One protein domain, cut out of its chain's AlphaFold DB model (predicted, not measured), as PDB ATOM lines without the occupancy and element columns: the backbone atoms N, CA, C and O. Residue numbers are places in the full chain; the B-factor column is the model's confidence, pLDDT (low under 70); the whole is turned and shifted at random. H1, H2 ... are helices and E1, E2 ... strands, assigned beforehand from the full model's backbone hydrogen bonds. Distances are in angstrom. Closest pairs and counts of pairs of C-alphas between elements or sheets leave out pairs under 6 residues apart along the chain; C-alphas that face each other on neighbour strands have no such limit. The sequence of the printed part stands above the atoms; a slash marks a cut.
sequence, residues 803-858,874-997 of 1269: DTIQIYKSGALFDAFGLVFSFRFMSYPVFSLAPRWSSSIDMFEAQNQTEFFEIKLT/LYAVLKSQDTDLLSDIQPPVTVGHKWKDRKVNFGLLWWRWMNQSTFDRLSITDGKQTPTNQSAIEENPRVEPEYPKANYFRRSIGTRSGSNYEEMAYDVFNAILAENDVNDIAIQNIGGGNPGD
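This is residues 803 to 858 and 874 to 997 of the 1269 residues of an uncharacterized protein of Bdellovibrionaceae bacterium (UniProt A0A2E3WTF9). Five long antiparallel strands lie side by side in one sheet that is bowed along its length like an arched slab, E1, E2, E3 and E4 each bending on the way. The short helices H1, H2 and H3 are at one end of the strands, H3 lying farthest out, while H4 and the tail of residues 980 to 997 are at the other end, where the tail folds back. The printed part has 180 residues with four named helices and five named strands, in the order E1 E2 H1 H2 E3 E4 H3 E5 H4; the class is mixed, helices and strands. The whole is extended, with a radius of gyration of the C-alphas of 24.5 A and spans of 82 by 36 by 26 A.

The sheet runs E1, residues 804 to 824; E2, 836 to 856; E3, 893 to 908; E4, 911 to 926; E5, 949 to 963; E1 and E5 are its edge strands. It is twisted, with C-alphas up to 10.7 A off its best plane. E1 bends by 78 degrees at residue 821, E2 by 76 degrees at 839, E3 by 56 degrees at 898 and E4 by 51 degrees at 919. E1 and E2 form a hairpin, antiparallel at 173 degrees, with N 815 and O 845 2.9 A apart, within hydrogen-bond range. E2 and E3 are antiparallel at 160 degrees, with N 850 and O 895 at 2.9 A. E3 and E4 form a hairpin at 173 degrees, with N 904 and O 915 at 2.8 A. E4 and E5 are antiparallel at 167 degrees, with N 918 and O 956 at 2.9 A. H2, residues 884 to 889, only grazes the sheet with residues 886 to 889; its closest C-alpha pair with E2 is Leu 886 and Phe 853, 7.6 A. H1, residues 874 to 880, is only just on the sheet, with 5 pairs of C-alphas within 10 A, and only grazes it. H1 and H2 are close but not clearly touching, the closest C-alphas being those of Leu 874 and Leu 886, 7.3 A apart. H4, residues 965 to 979, only grazes the sheet with residues 965 to 971. H3, residues 934 to 939, is not on the sheet and touches no helix. In the four helices every O i to N i+4 pair is within hydrogen-bond range.

E1 begins at C-alpha 804, (61.338, 25.932, -2.034), and measures 51.0 A; E2 measures 51.5 A, E3 44.2 A, E4 44.9 A and E5 43.6 A. E5 ends at C-alpha 963, (39.180, 11.330, -32.543). H4 measures 21.0 A and ends at C-alpha 979, (14.648, 10.274, -23.936).

The two C-alphas farthest apart are those of Val 830 and Glu 939, 83.7 A. Residues 859 to 873 are not printed, and C-alphas 858 and 874 are 13.8 A apart across the cut. The link E1 to E2 is long, with 11 residues. Mean pLDDT of the printed part is 79.0; it is under 70 at residues 824 to 837, 858, 930, 945 and 972 to 993.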
ATOM      1  N   ASP A 803      62.032  22.576   0.516       80.81
ATOM      2  CA  ASP A 803      62.261  23.893   1.127       80.81
ATOM      3  C   ASP A 803      61.831  25.070   0.229       80.81
ATOM      4  O   ASP A 803      61.690  26.198   0.699       80.81
ATOM      5  N   THR A 804      61.618  24.855  -1.072       86.00
ATOM      6  CA  THR A 804      61.338  25.932  -2.034       86.00
ATOM      7  C   THR A 804      59.856  26.023  -2.381       86.00
ATOM      8  O   THR A 804      59.249  25.075  -2.895       86.00
ATOM      9  N   ILE A 805      59.289  27.218  -2.207       88.69
ATOM     10  CA  ILE A 805      57.920  27.559  -2.601       88.69
ATOM     11  C   ILE A 805      57.964  28.603  -3.716       88.69
ATOM     12  O   ILE A 805      58.628  29.635  -3.617       88.69
ATOM     13  N   GLN A 806      57.229  28.331  -4.788       92.50
ATOM     14  CA  GLN A 806      57.020  29.255  -5.893       92.50
ATOM     15  C   GLN A 806      55.631  29.871  -5.802       92.50
ATOM     16  O   GLN A 806      54.645  29.160  -5.608       92.50
ATOM     17  N   ILE A 807      55.551  31.189  -5.961       93.88
ATOM     18  CA  ILE A 807      54.299  31.939  -5.877       93.88
ATOM     19  C   ILE A 807      54.139  32.769  -7.142       93.88
ATOM     20  O   ILE A 807      55.031  33.522  -7.530       93.88
ATOM     21  N   TYR A 808      52.978  32.629  -7.769       94.00
ATOM     22  CA  TYR A 808      52.586  33.342  -8.972       94.00
ATOM     23  C   TYR A 808      51.327  34.150  -8.672       94.00
ATOM     24  O   TYR A 808      50.289  33.573  -8.341       94.00
ATOM     25  N   LYS A 809      51.395  35.473  -8.814       93.44
ATOM     26  CA  LYS A 809      50.223  36.354  -8.756       93.44
ATOM     27  C   LYS A 809      49.966  36.919 -10.140       93.44
ATOM     28  O   LYS A 809      50.782  37.659 -10.676       93.44
ATOM     29  N   SER A 810      48.841  36.537 -10.725       91.50
ATOM     30  CA  SER A 810      48.502  36.812 -12.116       91.50
ATOM     31  C   SER A 810      47.178  37.561 -12.197       91.50
ATOM     32  O   SER A 810      46.159  37.078 -11.708       91.50
ATOM     33  N   GLY A 811      47.182  38.724 -12.844       88.94
ATOM     34  CA  GLY A 811      45.975  39.469 -13.210       88.94
ATOM     35  C   GLY A 811      45.760  39.429 -14.718       88.94
ATOM     36  O   GLY A 811      46.727  39.543 -15.476       88.94
ATOM     37  N   ALA A 812      44.516  39.252 -15.155       86.75
ATOM     38  CA  ALA A 812      44.167  39.079 -16.553       86.75
ATOM     39  C   ALA A 812      42.849  39.762 -16.918       86.75
ATOM     40  O   ALA A 812      41.792  39.359 -16.442       86.75
ATOM     41  N   LEU A 813      42.907  40.729 -17.834       86.50
ATOM     42  CA  LEU A 813      41.719  41.318 -18.448       86.50
ATOM     43  C   LEU A 813      41.661  40.894 -19.912       86.50
ATOM     44  O   LEU A 813      42.590  41.169 -20.682       86.50
ATOM     45  N   PHE A 814      40.568  40.245 -20.305       84.38
ATOM     46  CA  PHE A 814      40.383  39.806 -21.680       84.38
ATOM     47  C   PHE A 814      38.971  40.032 -22.201       84.38
ATOM     48  O   PHE A 814      37.984  39.906 -21.479       84.38
ATOM     49  N   ASP A 815      38.918  40.344 -23.489       84.25
ATOM     50  CA  ASP A 815      37.713  40.467 -24.291       84.25
ATOM     51  C   ASP A 815      37.661  39.296 -25.279       84.25
ATOM     52  O   ASP A 815      38.657  38.959 -25.936       84.25
ATOM     53  N   ALA A 816      36.512  38.638 -25.330       84.19
ATOM     54  CA  ALA A 816      36.276  37.422 -26.076       84.19
ATOM     55  C   ALA A 816      35.012  37.555 -26.922       84.19
ATOM     56  O   ALA A 816      33.910  37.706 -26.397       84.19
ATOM     57  N   PHE A 817      35.171  37.399 -28.232       83.19
ATOM     58  CA  PHE A 817      34.071  37.279 -29.178       83.19
ATOM     59  C   PHE A 817      33.971  35.839 -29.684       83.19
ATOM     60  O   PHE A 817      34.932  35.295 -30.236       83.19
ATOM     61  N   GLY A 818      32.791  35.245 -29.539       82.94
ATOM     62  CA  GLY A 818      32.454  33.902 -29.984       82.94
ATOM     63  C   GLY A 818      31.305  33.909 -30.990       82.94
ATOM     64  O   GLY A 818      30.239  34.478 -30.757       82.94
ATOM     65  N   LEU A 819      31.500  33.216 -32.110       79.56
ATOM     66  CA  LEU A 819      30.435  32.850 -33.042       79.56
ATOM     67  C   LEU A 819      30.349  31.327 -33.104       79.56
ATOM     68  O   LEU A 819      31.268  30.670 -33.592       79.56
ATOM     69  N   VAL A 820      29.222  30.774 -32.658       80.69
ATOM     70  CA  VAL A 820      28.960  29.335 -32.641       80.69
ATOM     71  C   VAL A 820      27.755  29.013 -33.506       80.69
ATOM     72  O   VAL A 820      26.686  29.613 -33.389       80.69
ATOM     73  N   PHE A 821      27.922  28.010 -34.355       76.31
ATOM     74  CA  PHE A 821      26.856  27.432 -35.151       76.31
ATOM     75  C   PHE A 821      26.797  25.932 -34.896       76.31
ATOM     76  O   PHE A 821      27.814  25.247 -35.028       76.31
ATOM     77  N   SER A 822      25.628  25.414 -34.516       74.19
ATOM     78  CA  SER A 822      25.473  23.996 -34.184       74.19
ATOM     79  C   SER A 822      24.143  23.406 -34.630       74.19
ATOM     80  O   SER A 822      23.108  24.059 -34.531       74.19
ATOM     81  N   PHE A 823      24.163  22.135 -35.027       71.38
ATOM     82  CA  PHE A 823      22.971  21.329 -35.283       71.38
ATOM     83  C   PHE A 823      22.926  20.137 -34.340       71.38
ATOM     84  O   PHE A 823      23.938  19.464 -34.122       71.38
ATOM     85  N   ARG A 824      21.729  19.867 -33.821       68.88
ATOM     86  CA  ARG A 824      21.408  18.702 -33.001       68.88
ATOM     87  C   ARG A 824      20.351  17.868 -33.715       68.88
ATOM     88  O   ARG A 824      19.306  18.411 -34.079       68.88
ATOM     89  N   PHE A 825      20.623  16.574 -33.870       66.12
ATOM     90  CA  PHE A 825      19.684  15.602 -34.422       66.12
ATOM     91  C   PHE A 825      19.287  14.562 -33.356       66.12
ATOM     92  O   PHE A 825      20.174  13.998 -32.718       66.12
ATOM     93  N   MET A 826      17.988  14.293 -33.168       62.44
ATOM     94  CA  MET A 826      17.466  13.247 -32.267       62.44
ATOM     95  C   MET A 826      16.366  12.429 -32.977       62.44
ATOM     96  O   MET A 826      15.298  12.953 -33.288       62.44
ATOM     97  N   SER A 827      16.610  11.138 -33.228       52.69
ATOM     98  CA  SER A 827      15.713  10.235 -33.982       52.69
ATOM     99  C   SER A 827      15.326   8.993 -33.143       52.69
ATOM    100  O   SER A 827      16.169   8.494 -32.413       52.69
ATOM    101  N   TYR A 828      14.069   8.528 -33.265       48.84
ATOM    102  CA  TYR A 828      13.314   7.472 -32.524       48.84
ATOM    103  C   TYR A 828      14.035   6.157 -32.074       48.84
ATOM    104  O   TYR A 828      15.045   5.780 -32.669       48.84
ATOM    105  N   PRO A 829      13.478   5.399 -31.085       42.69
ATOM    106  CA  PRO A 829      14.230   4.478 -30.224       42.69
ATOM    107  C   PRO A 829      14.324   3.048 -30.755       42.69
ATOM    108  O   PRO A 829      13.308   2.380 -30.914       42.69
ATOM    109  N   VAL A 830      15.563   2.580 -30.934       44.44
ATOM    110  CA  VAL A 830      16.101   1.304 -30.395       44.44
ATOM    111  C   VAL A 830      17.625   1.470 -30.193       44.44
ATOM    112  O   VAL A 830      18.204   0.844 -29.316       44.44
ATOM    113  N   PHE A 831      18.263   2.384 -30.943       45.59
ATOM    114  CA  PHE A 831      19.640   2.854 -30.747       45.59
ATOM    115  C   PHE A 831      19.743   4.342 -31.138       45.59
ATOM    116  O   PHE A 831      19.691   4.666 -32.325       45.59
ATOM    117  N   SER A 832      19.884   5.257 -30.172       46.12
ATOM    118  CA  SER A 832      20.051   6.692 -30.451       46.12
ATOM    119  C   SER A 832      21.534   7.045 -30.650       46.12
ATOM    120  O   SER A 832      22.276   7.246 -29.691       46.12
ATOM    121  N   LEU A 833      21.986   7.150 -31.900       53.44
ATOM    122  CA  LEU A 833      23.208   7.897 -32.225       53.44
ATOM    123  C   LEU A 833      22.811   9.365 -32.423       53.44
ATOM    124  O   LEU A 833      22.022   9.659 -33.320       53.44
ATOM    125  N   ALA A 834      23.339  10.276 -31.600       57.03
ATOM    126  CA  ALA A 834      23.053  11.711 -31.665       57.03
ATOM    127  C   ALA A 834      24.217  12.473 -32.335       57.03
ATOM    128  O   ALA A 834      25.098  12.988 -31.643       57.03
ATOM    129  N   PRO A 835      24.291  12.547 -33.681       58.72
ATOM    130  CA  PRO A 835      25.319  13.334 -34.346       58.72
ATOM    131  C   PRO A 835      25.156  14.814 -34.000       58.72
ATOM    132  O   PRO A 835      24.164  15.451 -34.360       58.72
ATOM    133  N   ARG A 836      26.167  15.373 -33.332       61.16
ATOM    134  CA  ARG A 836      26.311  16.811 -33.116       61.16
ATOM    135  C   ARG A 836      27.295  17.371 -34.137       61.16
ATOM    136  O   ARG A 836      28.431  16.903 -34.234       61.16
ATOM    137  N   TRP A 837      26.844  18.351 -34.917       62.88
ATOM    138  CA  TRP A 837      27.717  19.152 -35.773       62.88
ATOM    139  C   TRP A 837      27.869  20.536 -35.154       62.88
ATOM    140  O   TRP A 837      26.866  21.191 -34.873       62.88
ATOM    141  N   SER A 838      29.105  20.987 -34.949       70.62
ATOM    142  CA  SER A 838      29.380  22.333 -34.445       70.62
ATOM    143  C   SER A 838      30.605  22.953 -35.106       70.62
ATOM    144  O   SER A 838      31.631  22.292 -35.282       70.62
ATOM    145  N   SER A 839      30.504  24.244 -35.413       76.06
ATOM    146  CA  SER A 839      31.622  25.108 -35.787       76.06
ATOM    147  C   SER A 839      31.659  26.302 -34.839       76.06
ATOM    148  O   SER A 839      30.629  26.946 -34.641       76.06
ATOM    149  N   SER A 840      32.835  26.623 -34.295       78.44
ATOM    150  CA  SER A 840      33.047  27.855 -33.525       78.44
ATOM    151  C   SER A 840      34.195  28.674 -34.099       78.44
ATOM    152  O   SER A 840      35.170  28.125 -34.624       78.44
ATOM    153  N   ILE A 841      34.052  29.995 -34.032       82.00
ATOM    154  CA  ILE A 841      35.133  30.952 -34.237       82.00
ATOM    155  C   ILE A 841      35.229  31.771 -32.965       82.00
ATOM    156  O   ILE A 841      34.304  32.515 -32.650       82.00
ATOM    157  N   ASP A 842      36.369  31.652 -32.300       79.38
ATOM    158  CA  ASP A 842      36.630  32.318 -31.037       79.38
ATOM    159  C   ASP A 842      37.814  33.271 -31.232       79.38
ATOM    160  O   ASP A 842      38.868  32.894 -31.768       79.38
ATOM    161  N   MET A 843      37.610  34.535 -30.879       82.50
ATOM    162  CA  MET A 843      38.598  35.601 -30.976       82.50
ATOM    163  C   MET A 843      38.805  36.209 -29.600       82.50
ATOM    164  O   MET A 843      37.845  36.628 -28.967       82.50
ATOM    165  N   PHE A 844      40.063  36.284 -29.176       81.56
ATOM    166  CA  PHE A 844      40.430  36.783 -27.856       81.56
ATOM    167  C   PHE A 844      41.492  37.865 -27.992       81.56
ATOM    168  O   PHE A 844      42.465  37.690 -28.738       81.56
ATOM    169  N   GLU A 845      41.337  38.958 -27.255       83.94
ATOM    170  CA  GLU A 845      42.392  39.935 -27.008       83.94
ATOM    171  C   GLU A 845      42.502  40.184 -25.514       83.94
ATOM    172  O   GLU A 845      41.501  40.367 -24.827       83.94
ATOM    173  N   ALA A 846      43.731  40.173 -25.013       81.50
ATOM    174  CA  ALA A 846      43.948  40.233 -23.586       81.50
ATOM    175  C   ALA A 846      45.290  40.842 -23.210       81.50
ATOM    176  O   ALA A 846      46.248  40.852 -23.998       81.50
ATOM    177  N   GLN A 847      45.344  41.309 -21.969       84.44
ATOM    178  CA  GLN A 847      46.545  41.797 -21.327       84.44
ATOM    179  C   GLN A 847      46.609  41.279 -19.895       84.44
ATOM    180  O   GLN A 847      45.680  41.480 -19.115       84.44
ATOM    181  N   ASN A 848      47.761  40.710 -19.558       84.00
ATOM    182  CA  ASN A 848      48.042  40.163 -18.248       84.00
ATOM    183  C   ASN A 848      49.387  40.637 -17.715       84.00
ATOM    184  O   ASN A 848      50.279  41.051 -18.468       84.00
ATOM    185  N   GLN A 849      49.533  40.485 -16.409       88.44
ATOM    186  CA  GLN A 849      50.783  40.640 -15.692       88.44
ATOM    187  C   GLN A 849      50.872  39.543 -14.632       88.44
ATOM    188  O   GLN A 849      49.934  39.374 -13.852       88.44
ATOM    189  N   THR A 850      51.980  38.802 -14.635       91.31
ATOM    190  CA  THR A 850      52.320  37.835 -13.588       91.31
ATOM    191  C   THR A 850      53.525  38.319 -12.818       91.31
ATOM    192  O   THR A 850      54.557  38.635 -13.408       91.31
ATOM    193  N   GLU A 851      53.397  38.332 -11.504       92.88
ATOM    194  CA  GLU A 851      54.495  38.475 -10.561       92.88
ATOM    195  C   GLU A 851      54.919  37.084 -10.099       92.88
ATOM    196  O   GLU A 851      54.081  36.273  -9.695       92.88
ATOM    197  N   PHE A 852      56.214  36.805 -10.200       93.38
ATOM    198  CA  PHE A 852      56.813  35.542  -9.798       93.38
ATOM    199  C   PHE A 852      57.774  35.752  -8.629       93.38
ATOM    200  O   PHE A 852      58.733  36.526  -8.728       93.38
ATOM    201  N   PHE A 853      57.527  35.004  -7.555       92.00
ATOM    202  CA  PHE A 853      58.357  34.938  -6.361       92.00
ATOM    203  C   PHE A 853      58.840  33.500  -6.147       92.00
ATOM    204  O   PHE A 853      58.100  32.536  -6.358       92.00
ATOM    205  N   GLU A 854      60.078  33.361  -5.689       89.75
ATOM    206  CA  GLU A 854      60.645  32.094  -5.226       89.75
ATOM    207  C   GLU A 854      61.182  32.332  -3.818       89.75
ATOM    208  O   GLU A 854      62.022  33.215  -3.643       89.75
ATOM    209  N   ILE A 855      60.657  31.583  -2.847       86.88
ATOM    210  CA  ILE A 855      60.992  31.675  -1.422       86.88
ATOM    211  C   ILE A 855      61.636  30.356  -1.001       86.88
ATOM    212  O   ILE A 855      61.174  29.289  -1.415       86.88
ATOM    213  N   LYS A 856      62.678  30.423  -0.171       83.62
ATOM    214  CA  LYS A 856      63.373  29.252   0.371       83.62
ATOM    215  C   LYS A 856      63.206  29.198   1.881       83.62
ATOM    216  O   LYS A 856      63.918  29.874   2.610       83.62
ATOM    217  N   LEU A 857      62.290  28.360   2.342       75.69
ATOM    218  CA  LEU A 857      62.066  28.099   3.757       75.69
ATOM    219  C   LEU A 857      63.008  26.981   4.220       75.69
ATOM    220  O   LEU A 857      62.595  25.838   4.376       75.69
ATOM    221  N   THR A 858      64.290  27.297   4.395       67.56
ATOM    222  CA  THR A 858      65.288  26.320   4.856       67.56
ATOM    223  C   THR A 858      65.422  26.314   6.374       67.56
ATOM    224  O   THR A 858      65.397  27.367   7.009       67.56
ATOM    225  N   LEU A 874      54.628  34.968   3.383       82.06
ATOM    226  CA  LEU A 874      53.849  33.818   2.916       82.06
ATOM    227  C   LEU A 874      52.470  33.729   3.591       82.06
ATOM    228  O   LEU A 874      51.470  33.417   2.943       82.06
ATOM    229  N   TYR A 875      52.389  34.041   4.882       79.69
ATOM    230  CA  TYR A 875      51.116  34.140   5.590       79.69
ATOM    231  C   TYR A 875      50.210  35.241   5.020       79.69
ATOM    232  O   TYR A 875      49.024  34.989   4.789       79.69
ATOM    233  N   ALA A 876      50.750  36.433   4.741       81.56
ATOM    234  CA  ALA A 876      49.986  37.514   4.114       81.56
ATOM    235  C   ALA A 876      49.438  37.094   2.737       81.56
ATOM    236  O   ALA A 876      48.267  37.330   2.426       81.56
ATOM    237  N   VAL A 877      50.230  36.350   1.960       87.56
ATOM    238  CA  VAL A 877      49.779  35.754   0.697       87.56
ATOM    239  C   VAL A 877      48.613  34.785   0.909       87.56
ATOM    240  O   VAL A 877      47.617  34.860   0.191       87.56
ATOM    241  N   LEU A 878      48.686  33.888   1.892       80.81
ATOM    242  CA  LEU A 878      47.617  32.914   2.145       80.81
ATOM    243  C   LEU A 878      46.329  33.551   2.683       80.81
ATOM    244  O   LEU A 878      45.232  33.124   2.317       80.81
ATOM    245  N   LYS A 879      46.443  34.563   3.551       80.62
ATOM    246  CA  LYS A 879      45.289  35.196   4.205       80.62
ATOM    247  C   LYS A 879      44.586  36.210   3.310       80.62
ATOM    248  O   LYS A 879      43.356  36.200   3.235       80.62
ATOM    249  N   SER A 880      45.344  37.097   2.670       79.81
ATOM    250  CA  SER A 880      44.809  38.247   1.931       79.81
ATOM    251  C   SER A 880      45.207  38.284   0.458       79.81
ATOM    252  O   SER A 880      44.774  39.197  -0.238       79.81
ATOM    253  N   GLN A 881      45.972  37.301  -0.039       85.06
ATOM    254  CA  GLN A 881      46.536  37.309  -1.404       85.06
ATOM    255  C   GLN A 881      47.420  38.537  -1.665       85.06
ATOM    256  O   GLN A 881      47.621  38.973  -2.807       85.06
ATOM    257  N   ASP A 882      47.939  39.102  -0.579       85.19
ATOM    258  CA  ASP A 882      48.795  40.269  -0.596       85.19
ATOM    259  C   ASP A 882      50.247  39.831  -0.785       85.19
ATOM    260  O   ASP A 882      50.724  38.918  -0.114       85.19
ATOM    261  N   THR A 883      50.922  40.457  -1.741       89.62
ATOM    262  CA  THR A 883      52.306  40.167  -2.129       89.62
ATOM    263  C   THR A 883      53.234  41.339  -1.829       89.62
ATOM    264  O   THR A 883      54.413  41.267  -2.172       89.62
ATOM    265  N   ASP A 884      52.747  42.392  -1.172       87.19
ATOM    266  CA  ASP A 884      53.534  43.590  -0.878       87.19
ATOM    267  C   ASP A 884      54.704  43.245   0.054       87.19
ATOM    268  O   ASP A 884      55.857  43.496  -0.287       87.19
ATOM    269  N   LEU A 885      54.440  42.504   1.141       84.12
ATOM    270  CA  LEU A 885      55.497  42.013   2.040       84.12
ATOM    271  C   LEU A 885      56.509  41.107   1.329       84.12
ATOM    272  O   LEU A 885      57.690  41.122   1.661       84.12
ATOM    273  N   LEU A 886      56.070  40.316   0.344       86.12
ATOM    274  CA  LEU A 886      57.002  39.515  -0.452       86.12
ATOM    275  C   LEU A 886      57.863  40.380  -1.359       86.12
ATOM    276  O   LEU A 886      59.039  40.081  -1.523       86.12
ATOM    277  N   SER A 887      57.287  41.435  -1.926       86.25
ATOM    278  CA  SER A 887      57.985  42.370  -2.806       86.25
ATOM    279  C   SER A 887      59.035  43.182  -2.050       86.25
ATOM    280  O   SER A 887      60.103  43.435  -2.606       86.25
ATOM    281  N   ASP A 888      58.768  43.513  -0.783       83.38
ATOM    282  CA  ASP A 888      59.720  44.176   0.114       83.38
ATOM    283  C   ASP A 888      60.928  43.282   0.446       83.38
ATOM    284  O   ASP A 888      62.056  43.767   0.526       83.38
ATOM    285  N   ILE A 889      60.709  41.971   0.618       81.25
ATOM    286  CA  ILE A 889      61.780  40.992   0.883       81.25
ATOM    287  C   ILE A 889      62.562  40.689  -0.394       81.25
ATOM    288  O   ILE A 889      63.792  40.687  -0.407       81.25
ATOM    289  N   GLN A 890      61.837  40.388  -1.467       82.94
ATOM    290  CA  GLN A 890      62.388  40.018  -2.756       82.94
ATOM    291  C   GLN A 890      61.502  40.587  -3.872       82.94
ATOM    292  O   GLN A 890      60.431  40.032  -4.145       82.94
ATOM    293  N   PRO A 891      61.976  41.612  -4.604       85.12
ATOM    294  CA  PRO A 891      61.256  42.134  -5.754       85.12
ATOM    295  C   PRO A 891      60.931  41.021  -6.767       85.12
ATOM    296  O   PRO A 891      61.801  40.186  -7.069       85.12
ATOM    297  N   PRO A 892      59.699  40.978  -7.306       90.88
ATOM    298  CA  PRO A 892      59.291  39.911  -8.205       90.88
ATOM    299  C   PRO A 892      59.981  40.005  -9.563       90.88
ATOM    300  O   PRO A 892      60.366  41.076 -10.040       90.88
ATOM    301  N   VAL A 893      60.028  38.869 -10.255       90.56
ATOM    302  CA  VAL A 893      60.148  38.894 -11.714       90.56
ATOM    303  C   VAL A 893      58.756  39.123 -12.282       90.56
ATOM    304  O   VAL A 893      57.834  38.351 -12.018       90.56
ATOM    305  N   THR A 894      58.598  40.170 -13.083       91.25
ATOM    306  CA  THR A 894      57.317  40.497 -13.706       91.25
ATOM    307  C   THR A 894      57.303  40.061 -15.166       91.25
ATOM    308  O   THR A 894      58.123  40.507 -15.978       91.25
ATOM    309  N   VAL A 895      56.321  39.236 -15.524       91.19
ATOM    310  CA  VAL A 895      56.038  38.814 -16.898       91.19
ATOM    311  C   VAL A 895      54.731  39.458 -17.351       91.19
ATOM    312  O   VAL A 895      53.634  39.018 -17.016       91.19
ATOM    313  N   GLY A 896      54.848  40.535 -18.124       91.06
ATOM    314  CA  GLY A 896      53.719  41.134 -18.831       91.06
ATOM    315  C   GLY A 896      53.444  40.374 -20.125       91.06
ATOM    316  O   GLY A 896      54.367  40.148 -20.909       91.06
ATOM    317  N   HIS A 897      52.192  40.014 -20.391       90.25
ATOM    318  CA  HIS A 897      51.813  39.268 -21.592       90.25
ATOM    319  C   HIS A 897      50.591  39.889 -22.252       90.25
ATOM    320  O   HIS A 897      49.562  40.121 -21.629       90.25
ATOM    321  N   LYS A 898      50.713  40.183 -23.544       90.12
ATOM    322  CA  LYS A 898      49.602  40.597 -24.401       90.12
ATOM    323  C   LYS A 898      49.450  39.574 -25.500       90.12
ATOM    324  O   LYS A 898      50.404  39.371 -26.253       90.12
ATOM    325  N   TRP A 899      48.270  38.993 -25.661       88.44
ATOM    326  CA  TRP A 899      48.031  38.062 -26.759       88.44
ATOM    327  C   TRP A 899      46.784  38.410 -27.555       88.44
ATOM    328  O   TRP A 899      45.860  39.080 -27.096       88.44
ATOM    329  N   LYS A 900      46.797  37.940 -28.800       88.31
ATOM    330  CA  LYS A 900      45.617  37.835 -29.649       88.31
ATOM    331  C   LYS A 900      45.526  36.409 -30.150       88.31
ATOM    332  O   LYS A 900      46.427  35.985 -30.880       88.31
ATOM    333  N   ASP A 901      44.459  35.705 -29.800       86.12
ATOM    334  CA  ASP A 901      44.200  34.357 -30.305       86.12
ATOM    335  C   ASP A 901      43.000  34.348 -31.250       86.12
ATOM    336  O   ASP A 901      42.047  35.117 -31.111       86.12
ATOM    337  N   ARG A 902      43.080  33.476 -32.248       88.19
ATOM    338  CA  ARG A 902      41.975  33.122 -33.123       88.19
ATOM    339  C   ARG A 902      41.943  31.610 -33.245       88.19
ATOM    340  O   ARG A 902      42.853  31.020 -33.836       88.19
ATOM    341  N   LYS A 903      40.852  31.015 -32.778       86.56
ATOM    342  CA  LYS A 903      40.608  29.575 -32.818       86.56
ATOM    343  C   LYS A 903      39.399  29.299 -33.702       86.56
ATOM    344  O   LYS A 903      38.388  29.990 -33.627       86.56
ATOM    345  N   VAL A 904      39.531  28.329 -34.596       86.94
ATOM    346  CA  VAL A 904      38.429  27.816 -35.410       86.94
ATOM    347  C   VAL A 904      38.325  26.334 -35.128       86.94
ATOM    348  O   VAL A 904      39.251  25.589 -35.447       86.94
ATOM    349  N   ASN A 905      37.208  25.921 -34.543       86.19
ATOM    350  CA  ASN A 905      36.958  24.532 -34.189       86.19
ATOM    351  C   ASN A 905      35.860  23.961 -35.079       86.19
ATOM    352  O   ASN A 905      34.878  24.636 -35.386       86.19
ATOM    353  N   PHE A 906      36.017  22.701 -35.455       84.31
ATOM    354  CA  PHE A 906      35.006  21.912 -36.135       84.31
ATOM    355  C   PHE A 906      34.894  20.549 -35.450       84.31
ATOM    356  O   PHE A 906      35.902  19.880 -35.216       84.31
ATOM    357  N   GLY A 907      33.670  20.120 -35.162       83.62
ATOM    358  CA  GLY A 907      33.384  18.800 -34.604       83.62
ATOM    359  C   GLY A 907      32.264  18.100 -35.363       83.62
ATOM    360  O   GLY A 907      31.241  18.717 -35.664       83.62
ATOM    361  N   LEU A 908      32.464  16.815 -35.661       80.31
ATOM    362  CA  LEU A 908      31.441  15.918 -36.195       80.31
ATOM    363  C   LEU A 908      31.603  14.531 -35.565       80.31
ATOM    364  O   LEU A 908      32.636  13.894 -35.760       80.31
ATOM    365  N   LEU A 909      30.586  14.045 -34.846       81.62
ATOM    366  CA  LEU A 909      30.618  12.742 -34.152       81.62
ATOM    367  C   LEU A 909      31.822  12.628 -33.202       81.62
ATOM    368  O   LEU A 909      31.928  13.451 -32.301       81.62
ATOM    369  N   TRP A 910      32.735  11.673 -33.394       83.19
ATOM    370  CA  TRP A 910      34.001  11.581 -32.651       83.19
ATOM    371  C   TRP A 910      35.113  12.439 -33.271       83.19
ATOM    372  O   TRP A 910      36.098  12.742 -32.608       83.19
ATOM    373  N   TRP A 911      34.996  12.855 -34.534       88.50
ATOM    374  CA  TRP A 911      36.053  13.596 -35.220       88.50
ATOM    375  C   TRP A 911      36.100  15.060 -34.783       88.50
ATOM    376  O   TRP A 911      35.080  15.757 -34.726       88.50
ATOM    377  N   ARG A 912      37.302  15.547 -34.493       89.00
ATOM    378  CA  ARG A 912      37.573  16.916 -34.054       89.00
ATOM    379  C   ARG A 912      38.681  17.510 -34.902       89.00
ATOM    380  O   ARG A 912      39.704  16.872 -35.139       89.00
ATOM    381  N   TRP A 913      38.498  18.755 -35.312       91.62
ATOM    382  CA  TRP A 913      39.490  19.548 -36.019       91.62
ATOM    383  C   TRP A 913      39.556  20.953 -35.436       91.62
ATOM    384  O   TRP A 913      38.548  21.536 -35.048       91.62
ATOM    385  N   MET A 914      40.760  21.501 -35.392       90.69
ATOM    386  CA  MET A 914      41.032  22.837 -34.897       90.69
ATOM    387  C   MET A 914      42.114  23.486 -35.746       90.69
ATOM    388  O   MET A 914      43.130  22.871 -36.071       90.69
ATOM    389  N   ASN A 915      41.932  24.767 -36.031       91.31
ATOM    390  CA  ASN A 915      42.979  25.649 -36.518       91.31
ATOM    391  C   ASN A 915      43.131  26.820 -35.551       91.31
ATOM    392  O   ASN A 915      42.145  27.470 -35.207       91.31
ATOM    393  N   GLN A 916      44.358  27.090 -35.128       89.06
ATOM    394  CA  GLN A 916      44.670  28.088 -34.114       89.06
ATOM    395  C   GLN A 916      45.777  29.023 -34.587       89.06
ATOM    396  O   GLN A 916      46.695  28.635 -35.319       89.06
ATOM    397  N   SER A 917      45.680  30.280 -34.164       90.38
ATOM    398  CA  SER A 917      46.591  31.333 -34.567       90.38
ATOM    399  C   SER A 917      46.798  32.351 -33.444       90.38
ATOM    400  O   SER A 917      46.100  33.364 -33.395       90.38
ATOM    401  N   THR A 918      47.826  32.150 -32.620       90.56
ATOM    402  CA  THR A 918      48.178  33.061 -31.519       90.56
ATOM    403  C   THR A 918      49.260  34.049 -31.919       90.56
ATOM    404  O   THR A 918      50.170  33.732 -32.690       90.56
ATOM    405  N   PHE A 919      49.160  35.281 -31.437       91.69
ATOM    406  CA  PHE A 919      50.255  36.242 -31.466       91.69
ATOM    407  C   PHE A 919      50.426  36.842 -30.082       91.69
ATOM    408  O   PHE A 919      49.553  37.570 -29.615       91.69
ATOM    409  N   ASP A 920      51.570  36.558 -29.489       90.25
ATOM    410  CA  ASP A 920      51.953  36.894 -28.135       90.25
ATOM    411  C   ASP A 920      53.028  37.981 -28.161       90.25
ATOM    412  O   ASP A 920      53.950  37.957 -28.983       90.25
ATOM    413  N   ARG A 921      52.932  38.932 -27.240       91.12
ATOM    414  CA  ARG A 921      54.010  39.847 -26.875       91.12
ATOM    415  C   ARG A 921      54.265  39.704 -25.393       91.12
ATOM    416  O   ARG A 921      53.340  39.879 -24.604       91.12
ATOM    417  N   LEU A 922      55.505  39.408 -25.049       90.75
ATOM    418  CA  LEU A 922      55.940  39.260 -23.674       90.75
ATOM    419  C   LEU A 922      56.880  40.408 -23.338       90.75
ATOM    420  O   LEU A 922      57.703  40.809 -24.162       90.75
ATOM    421  N   SER A 923      56.759  40.931 -22.132       90.62
ATOM    422  CA  SER A 923      57.709  41.872 -21.568       90.62
ATOM    423  C   SER A 923      58.160  41.370 -20.214       90.62
ATOM    424  O   SER A 923      57.331  41.193 -19.324       90.62
ATOM    425  N   ILE A 924      59.459  41.149 -20.079       89.69
ATOM    426  CA  ILE A 924      60.062  40.578 -18.881       89.69
ATOM    427  C   ILE A 924      60.840  41.684 -18.192       89.69
ATOM    428  O   ILE A 924      61.618  42.389 -18.841       89.69
ATOM    429  N   THR A 925      60.590  41.833 -16.899       88.50
ATOM    430  CA  THR A 925      61.245  42.812 -16.035       88.50
ATOM    431  C   THR A 925      61.786  42.059 -14.828       88.50
ATOM    432  O   THR A 925      61.027  41.364 -14.153       88.50
ATOM    433  N   ASP A 926      63.094  42.140 -14.601       83.00
ATOM    434  CA  ASP A 926      63.760  41.459 -13.492       83.00
ATOM    435  C   ASP A 926      63.991  42.449 -12.348       83.00
ATOM    436  O   ASP A 926      64.922  43.257 -12.401       83.00
ATOM    437  N   GLY A 927      63.128  42.394 -11.329       74.19
ATOM    438  CA  GLY A 927      63.216  43.257 -10.150       74.19
ATOM    439  C   GLY A 927      64.455  43.006  -9.285       74.19
ATOM    440  O   GLY A 927      64.746  43.808  -8.403       74.19
ATOM    441  N   LYS A 928      65.218  41.929  -9.530       71.19
ATOM    442  CA  LYS A 928      66.466  41.639  -8.801       71.19
ATOM    443  C   LYS A 928      67.659  42.457  -9.301       71.19
ATOM    444  O   LYS A 928      68.715  42.447  -8.671       71.19
ATOM    445  N   GLN A 929      67.536  43.123 -10.451       70.62
ATOM    446  CA  GLN A 929      68.610  43.938 -11.026       70.62
ATOM    447  C   GLN A 929      68.589  45.357 -10.462       70.62
ATOM    448  O   GLN A 929      67.565  45.831  -9.996       70.62
ATOM    449  N   THR A 930      69.711  46.074 -10.524       69.75
ATOM    450  CA  THR A 930      69.743  47.480 -10.102       69.75
ATOM    451  C   THR A 930      68.821  48.328 -10.993       69.75
ATOM    452  O   THR A 930      68.919  48.215 -12.221       69.75
ATOM    453  N   PRO A 931      67.957  49.191 -10.420       77.06
ATOM    454  CA  PRO A 931      67.117  50.098 -11.192       77.06
ATOM    455  C   PRO A 931      67.940  50.976 -12.146       77.06
ATOM    456  O   PRO A 931      68.967  51.546 -11.772       77.06
ATOM    457  N   THR A 932      67.488  51.143 -13.386       77.75
ATOM    458  CA  THR A 932      68.116  52.015 -14.388       77.75
ATOM    459  C   THR A 932      68.084  53.488 -13.991       77.75
ATOM    460  O   THR A 932      68.915  54.265 -14.458       77.75
ATOM    461  N   ASN A 933      67.153  53.876 -13.120       78.00
ATOM    462  CA  ASN A 933      66.994  55.226 -12.585       78.00
ATOM    463  C   ASN A 933      67.514  55.369 -11.140       78.00
ATOM    464  O   ASN A 933      67.094  56.289 -10.442       78.00
ATOM    465  N   GLN A 934      68.447  54.513 -10.702       81.06
ATOM    466  CA  GLN A 934      68.995  54.497  -9.337       81.06
ATOM    467  C   GLN A 934      69.368  55.892  -8.801       81.06
ATOM    468  O   GLN A 934      68.987  56.253  -7.691       81.06
ATOM    469  N   SER A 935      70.036  56.722  -9.609       76.94
ATOM    470  CA  SER A 935      70.424  58.082  -9.206       76.94
ATOM    471  C   SER A 935      69.227  59.004  -8.921       76.94
ATOM    472  O   SER A 935      69.306  59.850  -8.040       76.94
ATOM    473  N   ALA A 936      68.100  58.828  -9.617       76.12
ATOM    474  CA  ALA A 936      66.882  59.608  -9.377       76.12
ATOM    475  C   ALA A 936      66.133  59.154  -8.110       76.12
ATOM    476  O   ALA A 936      65.496  59.976  -7.453       76.12
ATOM    477  N   ILE A 937      66.234  57.868  -7.752       78.81
ATOM    478  CA  ILE A 937      65.688  57.313  -6.503       78.81
ATOM    479  C   ILE A 937      66.481  57.845  -5.302       78.81
ATOM    480  O   ILE A 937      65.895  58.242  -4.298       78.81
ATOM    481  N   GLU A 938      67.810  57.904  -5.422       80.31
ATOM    482  CA  GLU A 938      68.694  58.459  -4.389       80.31
ATOM    483  C   GLU A 938      68.445  59.959  -4.155       80.31
ATOM    484  O   GLU A 938      68.497  60.424  -3.016       80.31
ATOM    485  N   GLU A 939      68.116  60.714  -5.208       79.12
ATOM    486  CA  GLU A 939      67.743  62.132  -5.112       79.12
ATOM    487  C   GLU A 939      66.317  62.354  -4.573       79.12
ATOM    488  O   GLU A 939      66.058  63.347  -3.887       79.12
ATOM    489  N   ASN A 940      65.379  61.448  -4.867       77.94
ATOM    490  CA  ASN A 940      64.003  61.508  -4.383       77.94
ATOM    491  C   ASN A 940      63.424  60.093  -4.172       77.94
ATOM    492  O   ASN A 940      62.936  59.488  -5.131       77.94
ATOM    493  N   PRO A 941      63.337  59.614  -2.915       73.69
ATOM    494  CA  PRO A 941      62.825  58.277  -2.588       73.69
ATOM    495  C   PRO A 941      61.365  58.001  -2.994       73.69
ATOM    496  O   PRO A 941      60.885  56.890  -2.810       73.69
ATOM    497  N   ARG A 942      60.624  59.000  -3.504       75.00
ATOM    498  CA  ARG A 942      59.262  58.826  -4.048       75.00
ATOM    499  C   ARG A 942      59.233  58.426  -5.527       75.00
ATOM    500  O   ARG A 942      58.148  58.233  -6.066       75.00
ATOM    501  N   VAL A 943      60.381  58.396  -6.201       74.06
ATOM    502  CA  VAL A 943      60.490  57.950  -7.595       74.06
ATOM    503  C   VAL A 943      60.471  56.423  -7.616       74.06
ATOM    504  O   VAL A 943      61.275  55.790  -6.938       74.06
ATOM    505  N   GLU A 944      59.553  55.831  -8.382       72.50
ATOM    506  CA  GLU A 944      59.471  54.374  -8.516       72.50
ATOM    507  C   GLU A 944      60.705  53.813  -9.246       72.50
ATOM    508  O   GLU A 944      61.168  54.415 -10.225       72.50
ATOM    509  N   PRO A 945      61.247  52.666  -8.806       66.81
ATOM    510  CA  PRO A 945      62.362  52.021  -9.481       66.81
ATOM    511  C   PRO A 945      61.969  51.521 -10.875       66.81
ATOM    512  O   PRO A 945      61.024  50.754 -11.046       66.81
ATOM    513  N   GLU A 946      62.739  51.927 -11.882       74.25
ATOM    514  CA  GLU A 946      62.622  51.439 -13.254       74.25
ATOM    515  C   GLU A 946      63.661  50.345 -13.484       74.25
ATOM    516  O   GLU A 946      64.854  50.595 -13.372       74.25
ATOM    517  N   TYR A 947      63.233  49.133 -13.825       75.81
ATOM    518  CA  TYR A 947      64.139  48.007 -14.066       75.81
ATOM    519  C   TYR A 947      64.335  47.740 -15.569       75.81
ATOM    520  O   TYR A 947      63.451  48.054 -16.377       75.81
ATOM    521  N   PRO A 948      65.459  47.116 -15.981       74.38
ATOM    522  CA  PRO A 948      65.690  46.738 -17.371       74.38
ATOM    523  C   PRO A 948      64.562  45.853 -17.918       74.38
ATOM    524  O   PRO A 948      64.263  44.784 -17.381       74.38
ATOM    525  N   LYS A 949      63.949  46.287 -19.024       81.75
ATOM    526  CA  LYS A 949      62.809  45.609 -19.652       81.75
ATOM    527  C   LYS A 949      63.205  44.970 -20.976       81.75
ATOM    528  O   LYS A 949      63.683  45.646 -21.887       81.75
ATOM    529  N   ALA A 950      62.947  43.673 -21.116       86.25
ATOM    530  CA  ALA A 950      63.182  42.938 -22.352       86.25
ATOM    531  C   ALA A 950      61.853  42.566 -23.025       86.25
ATOM    532  O   ALA A 950      61.017  41.871 -22.446       86.25
ATOM    533  N   ASN A 951      61.661  43.033 -24.262       90.31
ATOM    534  CA  ASN A 951      60.447  42.802 -25.041       90.31
ATOM    535  C   ASN A 951      60.655  41.682 -26.062       90.31
ATOM    536  O   ASN A 951      61.629  41.668 -26.818       90.31
ATOM    537  N   TYR A 952      59.687  40.783 -26.141       92.00
ATOM    538  CA  TYR A 952      59.701  39.640 -27.035       92.00
ATOM    539  C   TYR A 952      58.349  39.458 -27.707       92.00
ATOM    540  O   TYR A 952      57.318  39.958 -27.250       92.00
ATOM    541  N   PHE A 953      58.345  38.716 -28.807       92.31
ATOM    542  CA  PHE A 953      57.114  38.259 -29.433       92.31
ATOM    543  C   PHE A 953      57.196  36.779 -29.766       92.31
ATOM    544  O   PHE A 953      58.277  36.232 -29.987       92.31
ATOM    545  N   ARG A 954      56.024  36.163 -29.882       92.69
ATOM    546  CA  ARG A 954      55.863  34.791 -30.342       92.69
ATOM    547  C   ARG A 954      54.621  34.704 -31.223       92.69
ATOM    548  O   ARG A 954      53.550  35.189 -30.879       92.69
ATOM    549  N   ARG A 955      54.765  34.138 -32.418       93.94
ATOM    550  CA  ARG A 955      53.675  33.917 -33.376       93.94
ATOM    551  C   ARG A 955      53.527  32.425 -33.587       93.94
ATOM    552  O   ARG A 955      54.398  31.838 -34.220       93.94
ATOM    553  N   SER A 956      52.434  31.834 -33.110       92.75
ATOM    554  CA  SER A 956      52.160  30.411 -33.316       92.75
ATOM    555  C   SER A 956      50.975  30.190 -34.248       92.75
ATOM    556  O   SER A 956      49.962  30.889 -34.192       92.75
ATOM    557  N   ILE A 957      51.115  29.225 -35.153       93.44
ATOM    558  CA  ILE A 957      50.072  28.812 -36.091       93.44
ATOM    559  C   ILE A 957      50.028  27.292 -36.073       93.44
ATOM    560  O   ILE A 957      51.025  26.640 -36.398       93.44
ATOM    561  N   GLY A 958      48.881  26.730 -35.709       93.38
ATOM    562  CA  GLY A 958      48.737  25.297 -35.504       93.38
ATOM    563  C   GLY A 958      47.434  24.736 -36.048       93.38
ATOM    564  O   GLY A 958      46.413  25.412 -36.071       93.38
ATOM    565  N   THR A 959      47.469  23.481 -36.478       93.62
ATOM    566  CA  THR A 959      46.287  22.719 -36.897       93.62
ATOM    567  C   THR A 959      46.281  21.375 -36.192       93.62
ATOM    568  O   THR A 959      47.257  20.631 -36.320       93.62
ATOM    569  N   ARG A 960      45.202  21.068 -35.467       93.62
ATOM    570  CA  ARG A 960      44.988  19.808 -34.747       93.62
ATOM    571  C   ARG A 960      43.833  19.047 -35.384       93.62
ATOM    572  O   ARG A 960      42.819  19.646 -35.725       93.62
ATOM    573  N   SER A 961      43.959  17.736 -35.508       94.50
ATOM    574  CA  SER A 961      42.846  16.847 -35.845       94.50
ATOM    575  C   SER A 961      42.929  15.575 -35.023       94.50
ATOM    576  O   SER A 961      44.034  15.128 -34.734       94.50
ATOM    577  N   GLY A 962      41.801  14.979 -34.664       93.69
ATOM    578  CA  GLY A 962      41.797  13.784 -33.834       93.69
ATOM    579  C   GLY A 962      40.420  13.174 -33.635       93.69
ATOM    580  O   GLY A 962      39.418  13.722 -34.097       93.69
ATOM    581  N   SER A 963      40.391  12.051 -32.931       91.19
ATOM    582  CA  SER A 963      39.180  11.330 -32.543       91.19
ATOM    583  C   SER A 963      38.966  11.449 -31.035       91.19
ATOM    584  O   SER A 963      39.899  11.220 -30.273       91.19
ATOM    585  N   ASN A 964      37.756  11.816 -30.612       86.81
ATOM    586  CA  ASN A 964      37.312  11.910 -29.224       86.81
ATOM    587  C   ASN A 964      36.043  11.062 -29.042       86.81
ATOM    588  O   ASN A 964      34.927  11.520 -29.303       86.81
ATOM    589  N   TYR A 965      36.230   9.801 -28.656       82.12
ATOM    590  CA  TYR A 965      35.128   8.853 -28.454       82.12
ATOM    591  C   TYR A 965      34.398   9.082 -27.129       82.12
ATOM    592  O   TYR A 965      33.200   8.823 -27.050       82.12
ATOM    593  N   GLU A 966      35.095   9.600 -26.116       77.94
ATOM    594  CA  GLU A 966      34.532   9.936 -24.803       77.94
ATOM    595  C   GLU A 966      33.421  10.986 -24.925       77.94
ATOM    596  O   GLU A 966      32.315  10.775 -24.435       77.94
ATOM    597  N   GLU A 967      33.665  12.069 -25.668       76.81
ATOM    598  CA  GLU A 967      32.647  13.094 -25.917       76.81
ATOM    599  C   GLU A 967      31.429  12.522 -26.651       76.81
ATOM    600  O   GLU A 967      30.296  12.828 -26.292       76.81
ATOM    601  N   MET A 968      31.648  11.653 -27.643       76.88
ATOM    602  CA  MET A 968      30.548  10.982 -28.337       76.88
ATOM    603  C   MET A 968      29.745  10.088 -27.382       76.88
ATOM    604  O   MET A 968      28.520  10.065 -27.461       76.88
ATOM    605  N   ALA A 969      30.410   9.353 -26.488       74.06
ATOM    606  CA  ALA A 969      29.736   8.513 -25.505       74.06
ATOM    607  C   ALA A 969      28.877   9.357 -24.557       74.06
ATOM    608  O   ALA A 969      27.714   9.023 -24.345       74.06
ATOM    609  N   TYR A 970      29.401  10.477 -24.049       75.00
ATOM    610  CA  TYR A 970      28.624  11.416 -23.237       75.00
ATOM    611  C   TYR A 970      27.430  11.994 -23.995       75.00
ATOM    612  O   TYR A 970      26.332  12.035 -23.446       75.00
ATOM    613  N   ASP A 971      27.607  12.373 -25.262       70.50
ATOM    614  CA  ASP A 971      26.510  12.849 -26.109       70.50
ATOM    615  C   ASP A 971      25.419  11.768 -26.278       70.50
ATOM    616  O   ASP A 971      24.229  12.077 -26.194       70.50
ATOM    617  N   VAL A 972      25.800  10.495 -26.450       69.81
ATOM    618  CA  VAL A 972      24.863   9.356 -26.526       69.81
ATOM    619  C   VAL A 972      24.153   9.117 -25.192       69.81
ATOM    620  O   VAL A 972      22.932   8.979 -25.178       69.81
ATOM    621  N   PHE A 973      24.873   9.097 -24.068       69.31
ATOM    622  CA  PHE A 973      24.260   8.905 -22.750       69.31
ATOM    623  C   PHE A 973      23.295  10.035 -22.396       69.31
ATOM    624  O   PHE A 973      22.188   9.764 -21.942       69.31
ATOM    625  N   ASN A 974      23.674  11.288 -22.651       69.31
ATOM    626  CA  ASN A 974      22.789  12.431 -22.442       69.31
ATOM    627  C   ASN A 974      21.542  12.356 -23.331       69.31
ATOM    628  O   ASN A 974      20.457  12.708 -22.878       69.31
ATOM    629  N   ALA A 975      21.667  11.862 -24.568       65.31
ATOM    630  CA  ALA A 975      20.510  11.625 -25.428       65.31
ATOM    631  C   ALA A 975      19.575  10.539 -24.860       65.31
ATOM    632  O   ALA A 975      18.363  10.728 -24.869       65.31
ATOM    633  N   ILE A 976      20.125   9.448 -24.309       65.25
ATOM    634  CA  ILE A 976      19.345   8.392 -23.638       65.25
ATOM    635  C   ILE A 976      18.644   8.934 -22.383       65.25
ATOM    636  O   ILE A 976      17.472   8.639 -22.161       65.25
ATOM    637  N   LEU A 977      19.335   9.719 -21.550       65.38
ATOM    638  CA  LEU A 977      18.749  10.313 -20.340       65.38
ATOM    639  C   LEU A 977      17.599  11.267 -20.685       65.38
ATOM    640  O   LEU A 977      16.526  11.164 -20.093       65.38
ATOM    641  N   ALA A 978      17.796  12.113 -21.701       62.31
ATOM    642  CA  ALA A 978      16.767  13.016 -22.209       62.31
ATOM    643  C   ALA A 978      15.558  12.270 -22.805       62.31
ATOM    644  O   ALA A 978      14.434  12.748 -22.699       62.31
ATOM    645  N   GLU A 979      15.754  11.095 -23.416       63.22
ATOM    646  CA  GLU A 979      14.648  10.274 -23.936       63.22
ATOM    647  C   GLU A 979      13.796   9.635 -22.825       63.22
ATOM    648  O   GLU A 979      12.606   9.402 -23.026       63.22
ATOM    649  N   ASN A 980      14.376   9.381 -21.651       61.59
ATOM    650  CA  ASN A 980      13.678   8.775 -20.512       61.59
ATOM    651  C   ASN A 980      13.073   9.810 -19.541       61.59
ATOM    652  O   ASN A 980      12.762   9.456 -18.405       61.59
ATOM    653  N   ASP A 981      12.941  11.077 -19.957       59.25
ATOM    654  CA  ASP A 981      12.484  12.208 -19.127       59.25
ATOM    655  C   ASP A 981      13.296  12.411 -17.828       59.25
ATOM    656  O   ASP A 981      12.868  13.098 -16.899       59.25
ATOM    657  N   VAL A 982      14.520  11.873 -17.762       56.44
ATOM    658  CA  VAL A 982      15.454  12.113 -16.656       56.44
ATOM    659  C   VAL A 982      16.239  13.389 -16.962       56.44
ATOM    660  O   VAL A 982      17.440  13.364 -17.217       56.44
ATOM    661  N   ASN A 983      15.543  14.527 -16.966       54.38
ATOM    662  CA  ASN A 983      16.139  15.838 -17.258       54.38
ATOM    663  C   ASN A 983      16.970  16.399 -16.085       54.38
ATOM    664  O   ASN A 983      17.719  17.355 -16.260       54.38
ATOM    665  N   ASP A 984      16.880  15.776 -14.907       53.97
ATOM    666  CA  ASP A 984      17.572  16.199 -13.683       53.97
ATOM    667  C   ASP A 984      19.025  15.691 -13.584       53.97
ATOM    668  O   ASP A 984      19.723  16.009 -12.615       53.97
ATOM    669  N   ILE A 985      19.489  14.884 -14.546       54.56
ATOM    670  CA  ILE A 985      20.837  14.301 -14.572       54.56
ATOM    671  C   ILE A 985      21.479  14.605 -15.928       54.56
ATOM    672  O   ILE A 985      21.045  14.087 -16.952       54.56
ATOM    673  N   ALA A 986      22.545  15.407 -15.937       55.66
ATOM    674  CA  ALA A 986      23.314  15.719 -17.140       55.66
ATOM    675  C   ALA A 986      24.779  15.319 -16.948       55.66
ATOM    676  O   ALA A 986      25.436  15.787 -16.019       55.66
ATOM    677  N   ILE A 987      25.307  14.478 -17.841       60.62
ATOM    678  CA  ILE A 987      26.721  14.097 -17.838       60.62
ATOM    679  C   ILE A 987      27.510  15.185 -18.559       60.62
ATOM    680  O   ILE A 987      27.294  15.434 -19.749       60.62
ATOM    681  N   GLN A 988      28.421  15.851 -17.854       59.16
ATOM    682  CA  GLN A 988      29.246  16.890 -18.459       59.16
ATOM    683  C   GLN A 988      30.540  16.302 -19.010       59.16
ATOM    684  O   GLN A 988      31.166  15.435 -18.406       59.16
ATOM    685  N   ASN A 989      30.964  16.811 -20.164       58.28
ATOM    686  CA  ASN A 989      32.289  16.517 -20.683       58.28
ATOM    687  C   ASN A 989      33.313  17.427 -19.988       58.28
ATOM    688  O   ASN A 989      33.373  18.621 -20.272       58.28
ATOM    689  N   ILE A 990      34.115  16.847 -19.095       52.78
ATOM    690  CA  ILE A 990      35.165  17.532 -18.318       52.78
ATOM    691  C   ILE A 990      36.545  17.396 -19.020       52.78
ATOM    692  O   ILE A 990      37.600  17.604 -18.426       52.78
ATOM    693  N   GLY A 991      36.586  16.991 -20.296       52.31
ATOM    694  CA  GLY A 991      37.828  16.740 -21.040       52.31
ATOM    695  C   GLY A 991      38.612  18.005 -21.438       52.31
ATOM    696  O   GLY A 991      38.034  19.033 -21.784       52.31
ATOM    697  N   GLY A 992      39.949  17.902 -21.482       53.28
ATOM    698  CA  GLY A 992      40.922  18.986 -21.745       53.28
ATOM    699  C   GLY A 992      40.960  19.567 -23.170       53.28
ATOM    700  O   GLY A 992      41.978  20.087 -23.621       53.28
ATOM    701  N   GLY A 993      39.878  19.455 -23.945       66.44
ATOM    702  CA  GLY A 993      39.752  20.005 -25.304       66.44
ATOM    703  C   GLY A 993      40.647  19.365 -26.383       66.44
ATOM    704  O   GLY A 993      40.363  19.512 -27.577       66.44
ATOM    705  N   ASN A 994      41.716  18.652 -26.016       81.56
ATOM    706  CA  ASN A 994      42.554  17.868 -26.918       81.56
ATOM    707  C   ASN A 994      42.007  16.435 -27.065       81.56
ATOM    708  O   ASN A 994      41.956  15.705 -26.080       81.56
ATOM    709  N   PRO A 995      41.630  15.993 -28.282       86.31
ATOM    710  CA  PRO A 995      41.127  14.636 -28.502       86.31
ATOM    711  C   PRO A 995      42.080  13.531 -28.024       86.31
ATOM    712  O   PRO A 995      41.617  12.500 -27.557       86.31
ATOM    713  N   GLY A 996      43.399  13.749 -28.076       85.56
ATOM    714  CA  GLY A 996      44.388  12.767 -27.615       85.56
ATOM    715  C   GLY A 996      44.432  12.553 -26.097       85.56
ATOM    716  O   GLY A 996      45.074  11.605 -25.663       85.56
ATOM    717  N   ASP A 997      43.776  13.414 -25.312       78.69
ATOM    718  CA  ASP A 997      43.622  13.278 -23.853       78.69
ATOM    719  C   ASP A 997      42.335  12.552 -23.448       78.69
ATOM    720  O   ASP A 997      42.140  12.236 -22.277       78.69
TER     721      ASP A 997